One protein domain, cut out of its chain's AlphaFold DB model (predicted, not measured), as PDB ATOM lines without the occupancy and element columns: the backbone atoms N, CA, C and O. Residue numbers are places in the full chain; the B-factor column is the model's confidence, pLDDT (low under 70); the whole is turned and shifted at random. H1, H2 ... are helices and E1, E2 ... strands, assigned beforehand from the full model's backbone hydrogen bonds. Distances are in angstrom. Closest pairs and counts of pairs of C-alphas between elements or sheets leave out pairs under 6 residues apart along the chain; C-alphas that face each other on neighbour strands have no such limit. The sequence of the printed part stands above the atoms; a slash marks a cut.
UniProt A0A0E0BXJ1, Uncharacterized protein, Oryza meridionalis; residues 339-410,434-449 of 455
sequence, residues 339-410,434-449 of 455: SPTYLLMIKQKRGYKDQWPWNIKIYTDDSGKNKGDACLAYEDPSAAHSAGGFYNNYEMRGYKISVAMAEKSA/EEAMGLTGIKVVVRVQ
ATOM      1  N   SER A 339      98.278 138.119 175.362       51.47
ATOM      2  CA  SER A 339      97.658 138.717 176.557       51.47
ATOM      3  C   SER A 339      97.897 140.234 176.528       51.47
ATOM      4  O   SER A 339      98.978 140.701 176.900       51.47
ATOM      5  N   PRO A 340      96.897 141.037 176.109       53.88
ATOM      6  CA  PRO A 340      97.038 142.492 176.073       53.88
ATOM      7  C   PRO A 340      97.446 143.071 177.437       53.88
ATOM      8  O   PRO A 340      98.108 144.092 177.502       53.88
ATOM      9  N   THR A 341      97.153 142.391 178.544       51.66
ATOM     10  CA  THR A 341      97.440 142.864 179.904       51.66
ATOM     11  C   THR A 341      98.919 142.993 180.290       51.66
ATOM     12  O   THR A 341      99.177 143.584 181.331       51.66
ATOM     13  N   TYR A 342      99.883 142.477 179.516       59.41
ATOM     14  CA  TYR A 342     101.303 142.491 179.930       59.41
ATOM     15  C   TYR A 342     102.245 143.268 179.004       59.41
ATOM     16  O   TYR A 342     103.436 143.392 179.307       59.41
ATOM     17  N   LEU A 343     101.750 143.804 177.888       60.88
ATOM     18  CA  LEU A 343     102.546 144.662 177.011       60.88
ATOM     19  C   LEU A 343     102.593 146.094 177.566       60.88
ATOM     20  O   LEU A 343     101.621 146.603 178.112       60.88
ATOM     21  N   LEU A 344     103.726 146.779 177.421       62.03
ATOM     22  CA  LEU A 344     103.830 148.184 177.817       62.03
ATOM     23  C   LEU A 344     103.013 149.053 176.873       62.03
ATOM     24  O   LEU A 344     103.210 149.037 175.657       62.03
ATOM     25  N   MET A 345     102.165 149.892 177.453       64.06
ATOM     26  CA  MET A 345     101.462 150.950 176.737       64.06
ATOM     27  C   MET A 345     102.298 152.235 176.746       64.06
ATOM     28  O   MET A 345     102.910 152.595 177.756       64.06
ATOM     29  N   ILE A 346     102.348 152.947 175.619       70.88
ATOM     30  CA  ILE A 346     103.038 154.236 175.516       70.88
ATOM     31  C   ILE A 346     102.196 155.299 176.214       70.88
ATOM     32  O   ILE A 346     101.123 155.669 175.743       70.88
ATOM     33  N   LYS A 347     102.733 155.861 177.297       58.72
ATOM     34  CA  LYS A 347     102.112 156.960 178.040       58.72
ATOM     35  C   LYS A 347     101.893 158.190 177.158       58.72
ATOM     36  O   LYS A 347     102.843 158.902 176.836       58.72
ATOM     37  N   GLN A 348     100.641 158.463 176.784       59.50
ATOM     38  CA  GLN A 348     100.255 159.712 176.125       59.50
ATOM     39  C   GLN A 348      99.850 160.774 177.154       59.50
ATOM     40  O   GLN A 348      99.257 160.477 178.188       59.50
ATOM     41  N   LYS A 349     100.147 162.050 176.855       50.41
ATOM     42  CA  LYS A 349      99.783 163.195 177.713       50.41
ATOM     43  C   LYS A 349      98.264 163.419 177.820       50.41
ATOM     44  O   LYS A 349      97.834 164.202 178.661       50.41
ATOM     45  N   ARG A 350      97.457 162.781 176.966       45.19
ATOM     46  CA  ARG A 350      95.999 162.944 176.887       45.19
ATOM     47  C   ARG A 350      95.358 161.597 176.532       45.19
ATOM     48  O   ARG A 350      95.870 160.930 175.643       45.19
ATOM     49  N   GLY A 351      94.275 161.219 177.216       60.97
ATOM     50  CA  GLY A 351      93.567 159.939 177.033       60.97
ATOM     51  C   GLY A 351      93.683 158.996 178.238       60.97
ATOM     52  O   GLY A 351      94.594 159.146 179.058       60.97
ATOM     53  N   TYR A 352      92.750 158.050 178.356       46.75
ATOM     54  CA  TYR A 352      92.743 157.048 179.428       46.75
ATOM     55  C   TYR A 352      93.822 155.972 179.203       46.75
ATOM     56  O   TYR A 352      94.254 155.759 178.070       46.75
ATOM     57  N   LYS A 353      94.300 155.324 180.281       53.69
ATOM     58  CA  LYS A 353      95.438 154.376 180.239       53.69
ATOM     59  C   LYS A 353      95.183 153.219 179.263       53.69
ATOM     60  O   LYS A 353      96.107 152.807 178.583       53.69
ATOM     61  N   ASP A 354      93.945 152.753 179.169       61.72
ATOM     62  CA  ASP A 354      93.437 151.714 178.262       61.72
ATOM     63  C   ASP A 354      93.439 152.121 176.777       61.72
ATOM     64  O   ASP A 354      93.450 151.263 175.900       61.72
ATOM     65  N   GLN A 355      93.493 153.420 176.479       53.75
ATOM     66  CA  GLN A 355      93.511 153.949 175.110       53.75
ATOM     67  C   GLN A 355      94.928 154.185 174.580       53.75
ATOM     68  O   GLN A 355      95.116 154.647 173.452       53.75
ATOM     69  N   TRP A 356      95.949 153.923 175.393       69.25
ATOM     70  CA  TRP A 356      97.326 154.188 175.015       69.25
ATOM     71  C   TRP A 356      97.846 153.141 174.022       69.25
ATOM     72  O   TRP A 356      97.759 151.940 174.274       69.25
ATOM     73  N   PRO A 357      98.432 153.560 172.890       65.50
ATOM     74  CA  PRO A 357      98.970 152.621 171.919       65.50
ATOM     75  C   PRO A 357     100.142 151.832 172.514       65.50
ATOM     76  O   PRO A 357     100.970 152.369 173.250       65.50
ATOM     77  N   TRP A 358     100.234 150.553 172.171       71.06
ATOM     78  CA  TRP A 358     101.275 149.649 172.657       71.06
ATOM     79  C   TRP A 358     102.669 150.056 172.174       71.06
ATOM     80  O   TRP A 358     102.853 150.541 171.053       71.06
ATOM     81  N   ASN A 359     103.675 149.838 173.020       77.38
ATOM     82  CA  ASN A 359     105.061 150.205 172.760       77.38
ATOM     83  C   ASN A 359     105.775 149.132 171.929       77.38
ATOM     84  O   ASN A 359     106.600 148.370 172.433       77.38
ATOM     85  N   ILE A 360     105.422 149.079 170.643       82.75
ATOM     86  CA  ILE A 360     106.012 148.171 169.655       82.75
ATOM     87  C   ILE A 360     106.791 149.000 168.628       82.75
ATOM     88  O   ILE A 360     106.221 149.833 167.917       82.75
ATOM     89  N   LYS A 361     108.102 148.764 168.529       83.19
ATOM     90  CA  LYS A 361     108.987 149.397 167.537       83.19
ATOM     91  C   LYS A 361     109.323 148.380 166.450       83.19
ATOM     92  O   LYS A 361     110.059 147.439 166.709       83.19
ATOM     93  N   ILE A 362     108.798 148.567 165.242       86.06
ATOM     94  CA  ILE A 362     109.133 147.738 164.073       86.06
ATOM     95  C   ILE A 362     110.238 148.448 163.298       86.06
ATOM     96  O   ILE A 362     110.094 149.631 162.989       86.06
ATOM     97  N   TYR A 363     111.331 147.750 162.992       83.12
ATOM     98  CA  TYR A 363     112.436 148.330 162.239       83.12
ATOM     99  C   TYR A 363     112.207 148.182 160.735       83.12
ATOM    100  O   TYR A 363     111.982 147.088 160.207       83.12
ATOM    101  N   THR A 364     112.298 149.306 160.037       86.75
ATOM    102  CA  THR A 364     112.242 149.394 158.578       86.75
ATOM    103  C   THR A 364     113.579 149.879 158.039       86.75
ATOM    104  O   THR A 364     114.351 150.527 158.745       86.75
ATOM    105  N   ASP A 365     113.879 149.523 156.800       86.38
ATOM    106  CA  ASP A 365     115.031 150.025 156.060       86.38
ATOM    107  C   ASP A 365     114.788 151.421 155.506       86.38
ATOM    108  O   ASP A 365     113.647 151.883 155.483       86.38
ATOM    109  N   ASP A 366     115.849 152.075 155.033       85.75
ATOM    110  CA  ASP A 366     115.777 153.437 154.479       85.75
ATOM    111  C   ASP A 366     114.843 153.511 153.254       85.75
ATOM    112  O   ASP A 366     114.300 154.560 152.922       85.75
ATOM    113  N   SER A 367     114.583 152.363 152.617       78.00
ATOM    114  CA  SER A 367     113.606 152.192 151.531       78.00
ATOM    115  C   SER A 367     112.167 151.915 152.009       78.00
ATOM    116  O   SER A 367     111.299 151.597 151.200       78.00
ATOM    117  N   GLY A 368     111.898 151.945 153.318       80.56
ATOM    118  CA  GLY A 368     110.589 151.648 153.916       80.56
ATOM    119  C   GLY A 368     110.215 150.160 153.969       80.56
ATOM    120  O   GLY A 368     109.122 149.815 154.420       80.56
ATOM    121  N   LYS A 369     111.107 149.259 153.537       81.38
ATOM    122  CA  LYS A 369     110.908 147.804 153.600       81.38
ATOM    123  C   LYS A 369     111.149 147.294 155.024       81.38
ATOM    124  O   LYS A 369     112.094 147.715 155.682       81.38
ATOM    125  N   ASN A 370     110.319 146.374 155.506       82.00
ATOM    126  CA  ASN A 370     110.466 145.816 156.852       82.00
ATOM    127  C   ASN A 370     111.767 145.005 156.955       82.00
ATOM    128  O   ASN A 370     111.994 144.117 156.133       82.00
ATOM    129  N   LYS A 371     112.593 145.273 157.975       84.94
ATOM    130  CA  LYS A 371     113.844 144.525 158.217       84.94
ATOM    131  C   LYS A 371     113.613 143.139 158.815       84.94
ATOM    132  O   LYS A 371     114.555 142.368 158.927       84.94
ATOM    133  N   GLY A 372     112.377 142.834 159.214       86.00
ATOM    134  CA  GLY A 372     112.042 141.596 159.919       86.00
ATOM    135  C   GLY A 372     112.414 141.614 161.404       86.00
ATOM    136  O   GLY A 372     112.141 140.641 162.092       86.00
ATOM    137  N   ASP A 373     112.970 142.716 161.910       85.25
ATOM    138  CA  ASP A 373     113.276 142.896 163.328       85.25
ATOM    139  C   ASP A 373     112.237 143.840 163.973       85.25
ATOM    140  O   ASP A 373     111.878 144.884 163.413       85.25
ATOM    141  N   ALA A 374     111.753 143.495 165.167       87.38
ATOM    142  CA  ALA A 374     110.846 144.309 165.973       87.38
ATOM    143  C   ALA A 374     111.211 144.233 167.464       87.38
ATOM    144  O   ALA A 374     111.655 143.204 167.953       87.38
ATOM    145  N   CYS A 375     111.001 145.318 168.204       87.38
ATOM    146  CA  CYS A 375     111.139 145.370 169.656       87.38
ATOM    147  C   CYS A 375     109.763 145.518 170.304       87.38
ATOM    148  O   CYS A 375     109.041 146.474 170.009       87.38
ATOM    149  N   LEU A 376     109.444 144.620 171.231       86.81
ATOM    150  CA  LEU A 376     108.285 144.712 172.112       86.81
ATOM    151  C   LEU A 376     108.758 145.068 173.518       86.81
ATOM    152  O   LEU A 376     109.785 144.578 173.983       86.81
ATOM    153  N   ALA A 377     108.021 145.928 174.208       84.31
ATOM    154  CA  ALA A 377     108.281 146.242 175.605       84.31
ATOM    155  C   ALA A 377     107.160 145.639 176.468       84.31
ATOM    156  O   ALA A 377     105.989 145.769 176.117       84.31
ATOM    157  N   TYR A 378     107.515 144.985 177.575       82.81
ATOM    158  CA  TYR A 378     106.576 144.357 178.518       82.81
ATOM    159  C   TYR A 378     106.558 145.101 179.853       82.81
ATOM    160  O   TYR A 378     107.595 145.607 180.291       82.81
ATOM    161  N   GLU A 379     105.383 145.185 180.490       82.31
ATOM    162  CA  GLU A 379     105.215 145.907 181.766       82.31
ATOM    163  C   GLU A 379     105.808 145.087 182.914       82.31
ATOM    164  O   GLU A 379     106.453 145.639 183.802       82.31
ATOM    165  N   ASP A 380     105.676 143.760 182.831       81.31
ATOM    166  CA  ASP A 380     106.241 142.808 183.782       81.31
ATOM    167  C   ASP A 380     107.482 142.093 183.197       81.31
ATOM    168  O   ASP A 380     107.381 141.409 182.168       81.31
ATOM    169  N   PRO A 381     108.653 142.183 183.860       81.38
ATOM    170  CA  PRO A 381     109.833 141.365 183.575       81.38
ATOM    171  C   PRO A 381     109.560 139.867 183.402       81.38
ATOM    172  O   PRO A 381     110.163 139.215 182.547       81.38
ATOM    173  N   SER A 382     108.650 139.316 184.207       80.50
ATOM    174  CA  SER A 382     108.321 137.887 184.224       80.50
ATOM    175  C   SER A 382     107.589 137.472 182.947       80.50
ATOM    176  O   SER A 382     107.854 136.401 182.393       80.50
ATOM    177  N   ALA A 383     106.717 138.349 182.437       81.56
ATOM    178  CA  ALA A 383     106.018 138.151 181.173       81.56
ATOM    179  C   ALA A 383     106.995 138.195 179.989       81.56
ATOM    180  O   ALA A 383     106.947 137.321 179.124       81.56
ATOM    181  N   ALA A 384     107.943 139.141 179.998       85.19
ATOM    182  CA  ALA A 384     109.002 139.227 178.988       85.19
ATOM    183  C   ALA A 384     109.849 137.946 178.929       85.19
ATOM    184  O   ALA A 384     110.121 137.414 177.852       85.19
ATOM    185  N   HIS A 385     110.242 137.429 180.096       83.06
ATOM    186  CA  HIS A 385     111.057 136.223 180.193       83.06
ATOM    187  C   HIS A 385     110.300 134.974 179.721       83.06
ATOM    188  O   HIS A 385     110.841 134.160 178.973       83.06
ATOM    189  N   SER A 386     109.023 134.856 180.097       86.00
ATOM    190  CA  SER A 386     108.159 133.747 179.676       86.00
ATOM    191  C   SER A 386     107.898 133.768 178.167       86.00
ATOM    192  O   SER A 386     107.905 132.718 177.524       86.00
ATOM    193  N   ALA A 387     107.747 134.960 177.578       83.00
ATOM    194  CA  ALA A 387     107.564 135.127 176.140       83.00
ATOM    195  C   ALA A 387     108.779 134.635 175.336       83.00
ATOM    196  O   ALA A 387     108.607 134.012 174.289       83.00
ATOM    197  N   GLY A 388     109.998 134.846 175.846       84.50
ATOM    198  CA  GLY A 388     111.223 134.342 175.220       84.50
ATOM    199  C   GLY A 388     111.280 132.815 175.135       84.50
ATOM    200  O   GLY A 388     111.788 132.284 174.158       84.50
ATOM    201  N   GLY A 389     110.732 132.094 176.117       83.50
ATOM    202  CA  GLY A 389     110.645 130.631 176.067       83.50
ATOM    203  C   GLY A 389     109.498 130.121 175.193       83.50
ATOM    204  O   GLY A 389     109.660 129.139 174.476       83.50
ATOM    205  N   PHE A 390     108.346 130.793 175.244       85.00
ATOM    206  CA  PHE A 390     107.116 130.337 174.595       85.00
ATOM    207  C   PHE A 390     107.087 130.599 173.083       85.00
ATOM    208  O   PHE A 390     106.680 129.733 172.316       85.00
ATOM    209  N   TYR A 391     107.537 131.777 172.646       86.12
ATOM    210  CA  TYR A 391     107.431 132.206 171.246       86.12
ATOM    211  C   TYR A 391     108.695 131.931 170.418       86.12
ATOM    212  O   TYR A 391     108.760 132.295 169.244       86.12
ATOM    213  N   ASN A 392     109.723 131.306 170.993       88.19
ATOM    214  CA  ASN A 392     110.945 131.011 170.253       88.19
ATOM    215  C   ASN A 392     110.727 129.861 169.256       88.19
ATOM    216  O   ASN A 392     110.312 128.771 169.640       88.19
ATOM    217  N   ASN A 393     111.052 130.100 167.984       87.12
ATOM    218  CA  ASN A 393     110.731 129.246 166.832       87.12
ATOM    219  C   ASN A 393     109.232 129.092 166.545       87.12
ATOM    220  O   ASN A 393     108.845 128.167 165.829       87.12
ATOM    221  N   TYR A 394     108.396 129.986 167.073       88.12
ATOM    222  CA  TYR A 394     106.977 129.994 166.750       88.12
ATOM    223  C   TYR A 394     106.764 130.393 165.282       88.12
ATOM    224  O   TYR A 394     107.514 131.200 164.730       88.12
ATOM    225  N   GLU A 395     105.769 129.804 164.629       87.44
ATOM    226  CA  GLU A 395     105.500 130.026 163.210       87.44
ATOM    227  C   GLU A 395     104.359 131.032 163.043       87.44
ATOM    228  O   GLU A 395     103.186 130.697 163.173       87.44
ATOM    229  N   MET A 396     104.701 132.287 162.745       80.25
ATOM    230  CA  MET A 396     103.727 133.334 162.441       80.25
ATOM    231  C   MET A 396     103.542 133.436 160.933       80.25
ATOM    232  O   MET A 396     104.446 133.869 160.216       80.25
ATOM    233  N   ARG A 397     102.351 133.068 160.442       83.00
ATOM    234  CA  ARG A 397     101.975 133.172 159.017       83.00
ATOM    235  C   ARG A 397     102.987 132.513 158.062       83.00
ATOM    236  O   ARG A 397     103.290 133.067 157.007       83.00
ATOM    237  N   GLY A 398     103.525 131.354 158.447       86.56
ATOM    238  CA  GLY A 398     104.509 130.601 157.658       86.56
ATOM    239  C   GLY A 398     105.969 131.024 157.861       86.56
ATOM    240  O   GLY A 398     106.862 130.456 157.238       86.56
ATOM    241  N   TYR A 399     106.240 132.010 158.724       85.12
ATOM    242  CA  TYR A 399     107.597 132.446 159.051       85.12
ATOM    243  C   TYR A 399     107.943 132.114 160.495       85.12
ATOM    244  O   TYR A 399     107.201 132.443 161.421       85.12
ATOM    245  N   LYS A 400     109.113 131.507 160.698       89.56
ATOM    246  CA  LYS A 400     109.627 131.233 162.039       89.56
ATOM    247  C   LYS A 400     110.170 132.512 162.658       89.56
ATOM    248  O   LYS A 400     111.011 133.204 162.074       89.56
ATOM    249  N   ILE A 401     109.687 132.811 163.854       90.19
ATOM    250  CA  ILE A 401     110.146 133.936 164.650       90.19
ATOM    251  C   ILE A 401     111.104 133.456 165.735       90.19
ATOM    252  O   ILE A 401     110.930 132.397 166.335       90.19
ATOM    253  N   SER A 402     112.135 134.249 165.983       88.38
ATOM    254  CA  SER A 402     113.068 134.066 167.090       88.38
ATOM    255  C   SER A 402     112.878 135.213 168.070       88.38
ATOM    256  O   SER A 402     112.797 136.375 167.667       88.38
ATOM    257  N   VAL A 403     112.759 134.883 169.352       89.31
ATOM    258  CA  VAL A 403     112.519 135.859 170.417       89.31
ATOM    259  C   VAL A 403     113.692 135.809 171.379       89.31
ATOM    260  O   VAL A 403     114.039 134.747 171.890       89.31
ATOM    261  N   ALA A 404     114.308 136.961 171.624       88.12
ATOM    262  CA  ALA A 404     115.421 137.110 172.548       88.12
ATOM    263  C   ALA A 404     115.202 138.329 173.450       88.12
ATOM    264  O   ALA A 404     114.599 139.326 173.051       88.12
ATOM    265  N   MET A 405     115.713 138.270 174.679       87.50
ATOM    266  CA  MET A 405     115.727 139.444 175.553       87.50
ATOM    267  C   MET A 405     116.558 140.544 174.893       87.50
ATOM    268  O   MET A 405     117.610 140.252 174.324       87.50
ATOM    269  N   ALA A 406     116.102 141.798 174.950       79.50
ATOM    270  CA  ALA A 406     116.883 142.886 174.385       79.50
ATOM    271  C   ALA A 406     118.202 143.000 175.150       79.50
ATOM    272  O   ALA A 406     118.233 143.370 176.327       79.50
ATOM    273  N   GLU A 407     119.295 142.681 174.471       71.31
ATOM    274  CA  GLU A 407     120.623 142.986 174.967       71.31
ATOM    275  C   GLU A 407     120.752 144.510 175.081       71.31
ATOM    276  O   GLU A 407     120.191 145.262 174.275       71.31
ATOM    277  N   LYS A 408     121.451 144.985 176.120       57.34
ATOM    278  CA  LYS A 408     121.733 146.416 176.285       57.34
ATOM    279  C   LYS A 408     122.322 146.932 174.974       57.34
ATOM    280  O   LYS A 408     123.392 146.488 174.564       57.34
ATOM    281  N   SER A 409     121.630 147.871 174.335       50.47
ATOM    282  CA  SER A 409     122.148 148.573 173.165       50.47
ATOM    283  C   SER A 409     123.535 149.121 173.498       50.47
ATOM    284  O   SER A 409     123.709 149.719 174.565       50.47
ATOM    285  N   ALA A 410     124.507 148.879 172.613       41.97
ATOM    286  CA  ALA A 410     125.886 149.322 172.787       41.97
ATOM    287  C   ALA A 410     125.936 150.807 173.208       41.97
ATOM    288  O   ALA A 410     125.096 151.586 172.739       41.97
ATOM    289  N   GLU A 434     112.604 160.063 178.293       45.16
ATOM    290  CA  GLU A 434     112.871 158.671 178.718       45.16
ATOM    291  C   GLU A 434     113.669 158.612 180.035       45.16
ATOM    292  O   GLU A 434     113.375 157.770 180.885       45.16
ATOM    293  N   GLU A 435     114.614 159.533 180.248       39.84
ATOM    294  CA  GLU A 435     115.442 159.579 181.463       39.84
ATOM    295  C   GLU A 435     114.701 160.218 182.656       39.84
ATOM    296  O   GLU A 435     114.843 159.769 183.793       39.84
ATOM    297  N   ALA A 436     113.806 161.181 182.401       39.06
ATOM    298  CA  ALA A 436     112.990 161.819 183.437       39.06
ATOM    299  C   ALA A 436     111.812 160.956 183.946       39.06
ATOM    300  O   ALA A 436     111.238 161.265 184.990       39.06
ATOM    301  N   MET A 437     111.417 159.891 183.230       43.28
ATOM    302  CA  MET A 437     110.198 159.119 183.530       43.28
ATOM    303  C   MET A 437     110.410 157.792 184.276       43.28
ATOM    304  O   MET A 437     109.416 157.133 184.577       43.28
ATOM    305  N   GLY A 438     111.645 157.384 184.595       34.31
ATOM    306  CA  GLY A 438     111.892 156.200 185.436       34.31
ATOM    307  C   GLY A 438     111.232 154.904 184.935       34.31
ATOM    308  O   GLY A 438     110.845 154.056 185.736       34.31
ATOM    309  N   LEU A 439     111.050 154.751 183.619       42.78
ATOM    310  CA  LEU A 439     110.412 153.576 183.022       42.78
ATOM    311  C   LEU A 439     111.413 152.416 182.955       42.78
ATOM    312  O   LEU A 439     112.073 152.195 181.941       42.78
ATOM    313  N   THR A 440     111.509 151.642 184.033       42.12
ATOM    314  CA  THR A 440     112.229 150.358 184.084       42.12
ATOM    315  C   THR A 440     111.433 149.249 183.382       42.12
ATOM    316  O   THR A 440     111.081 148.244 183.989       42.12
ATOM    317  N   GLY A 441     111.092 149.449 182.108       44.66
ATOM    318  CA  GLY A 441     110.427 148.447 181.274       44.66
ATOM    319  C   GLY A 441     111.438 147.542 180.573       44.66
ATOM    320  O   GLY A 441     112.389 148.042 179.967       44.66
ATOM    321  N   ILE A 442     111.243 146.223 180.622       54.47
ATOM    322  CA  ILE A 442     112.121 145.276 179.922       54.47
ATOM    323  C   ILE A 442     111.709 145.186 178.449       54.47
ATOM    324  O   ILE A 442     110.533 145.024 178.116       54.47
ATOM    325  N   LYS A 443     112.697 145.314 177.557       62.38
ATOM    326  CA  LYS A 443     112.528 145.216 176.102       62.38
ATOM    327  C   LYS A 443     112.890 143.800 175.636       62.38
ATOM    328  O   LYS A 443     113.827 143.192 176.148       62.38
ATOM    329  N   VAL A 444     112.156 143.294 174.656       65.88
ATOM    330  CA  VAL A 444     112.348 141.997 173.997       65.88
ATOM    331  C   VAL A 444     112.482 142.255 172.500       65.88
ATOM    332  O   VAL A 444     111.723 143.044 171.938       65.88
ATOM    333  N   VAL A 445     113.459 141.618 171.859       72.75
ATOM    334  CA  VAL A 445     113.709 141.707 170.415       72.75
ATOM    335  C   VAL A 445     113.149 140.454 169.750       72.75
ATOM    336  O   VAL A 445     113.445 139.333 170.158       72.75
ATOM    337  N   VAL A 446     112.352 140.651 168.707       74.25
ATOM    338  CA  VAL A 446     111.801 139.603 167.848       74.25
ATOM    339  C   VAL A 446     112.425 139.745 166.471       74.25
ATOM    340  O   VAL A 446     112.322 140.803 165.848       74.25
ATOM    341  N   ARG A 447     113.059 138.676 165.995       67.31
ATOM    342  CA  ARG A 447     113.640 138.581 164.656       67.31
ATOM    343  C   ARG A 447     112.909 137.510 163.860       67.31
ATOM    344  O   ARG A 447     112.876 136.345 164.256       67.31
ATOM    345  N   VAL A 448     112.355 137.905 162.720       59.88
ATOM    346  CA  VAL A 448     111.707 137.019 161.751       59.88
ATOM    347  C   VAL A 448     112.768 136.526 160.769       59.88
ATOM    348  O   VAL A 448     113.312 137.312 159.992       59.88
ATOM    349  N   GLN A 449     113.086 135.228 160.789       45.06
ATOM    350  CA  GLN A 449     113.965 134.638 159.776       45.06
ATOM    351  C   GLN A 449     113.150 134.357 158.512       45.06
ATOM    352  O   GLN A 449     112.406 133.382 158.429       45.06
TER     353      GLN A 449
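This is residues 339 to 410 and 434 to 449 of the 455 residues of an uncharacterized protein of Oryza meridionalis (UniProt A0A0E0BXJ1). A strongly twisted wall of five antiparallel strands, ordered E1 E2 E5 E4 E3, has one helix, H1, over one face, making two layers; a long loop, residues 339 to 359, precedes E1. The 88 printed residues run E1 E2 H1 E3 E4 E5, class mixed, with under half in named elements. The whole is only just compact, close to loose: radius of gyration of the C-alphas 14.1 A, spans 38 by 34 by 29 A.

E1, residues 360 to 364, and E2, residues 370 to 378, form a hairpin, N 361 to O 375 2.9 A. H1, residues 381 to 390, has 5 of 6 O i to N i+4 pairs within hydrogen-bond range. E3, residues 394 to 396, and E4, residues 399 to 405, form a hairpin, N 399 to O 396 3.0 A. E5, residues 442 to 449, neighbours E2, N 376 to O 444 2.9 A, and E4, N 404 to O 445 2.9 A. H1 is over E5 and E4, height over the sheet 8.0 A; its closest C-alphas with E4 are Gly 388 and Val 403, 5.2 A.

E1 begins at C-alpha 360 (106.012, 148.171, 169.655); E5 ends at C-alpha 449 (113.965, 134.638, 159.776). E2 spans 22.1 A, E5 22.9 A.

Residues 411 to 433 are not printed; C-alphas 410 and 434 are 17.1 A apart. Mean pLDDT of the printed part is 71.4, with 35 residues under 70, among them 434 to 444.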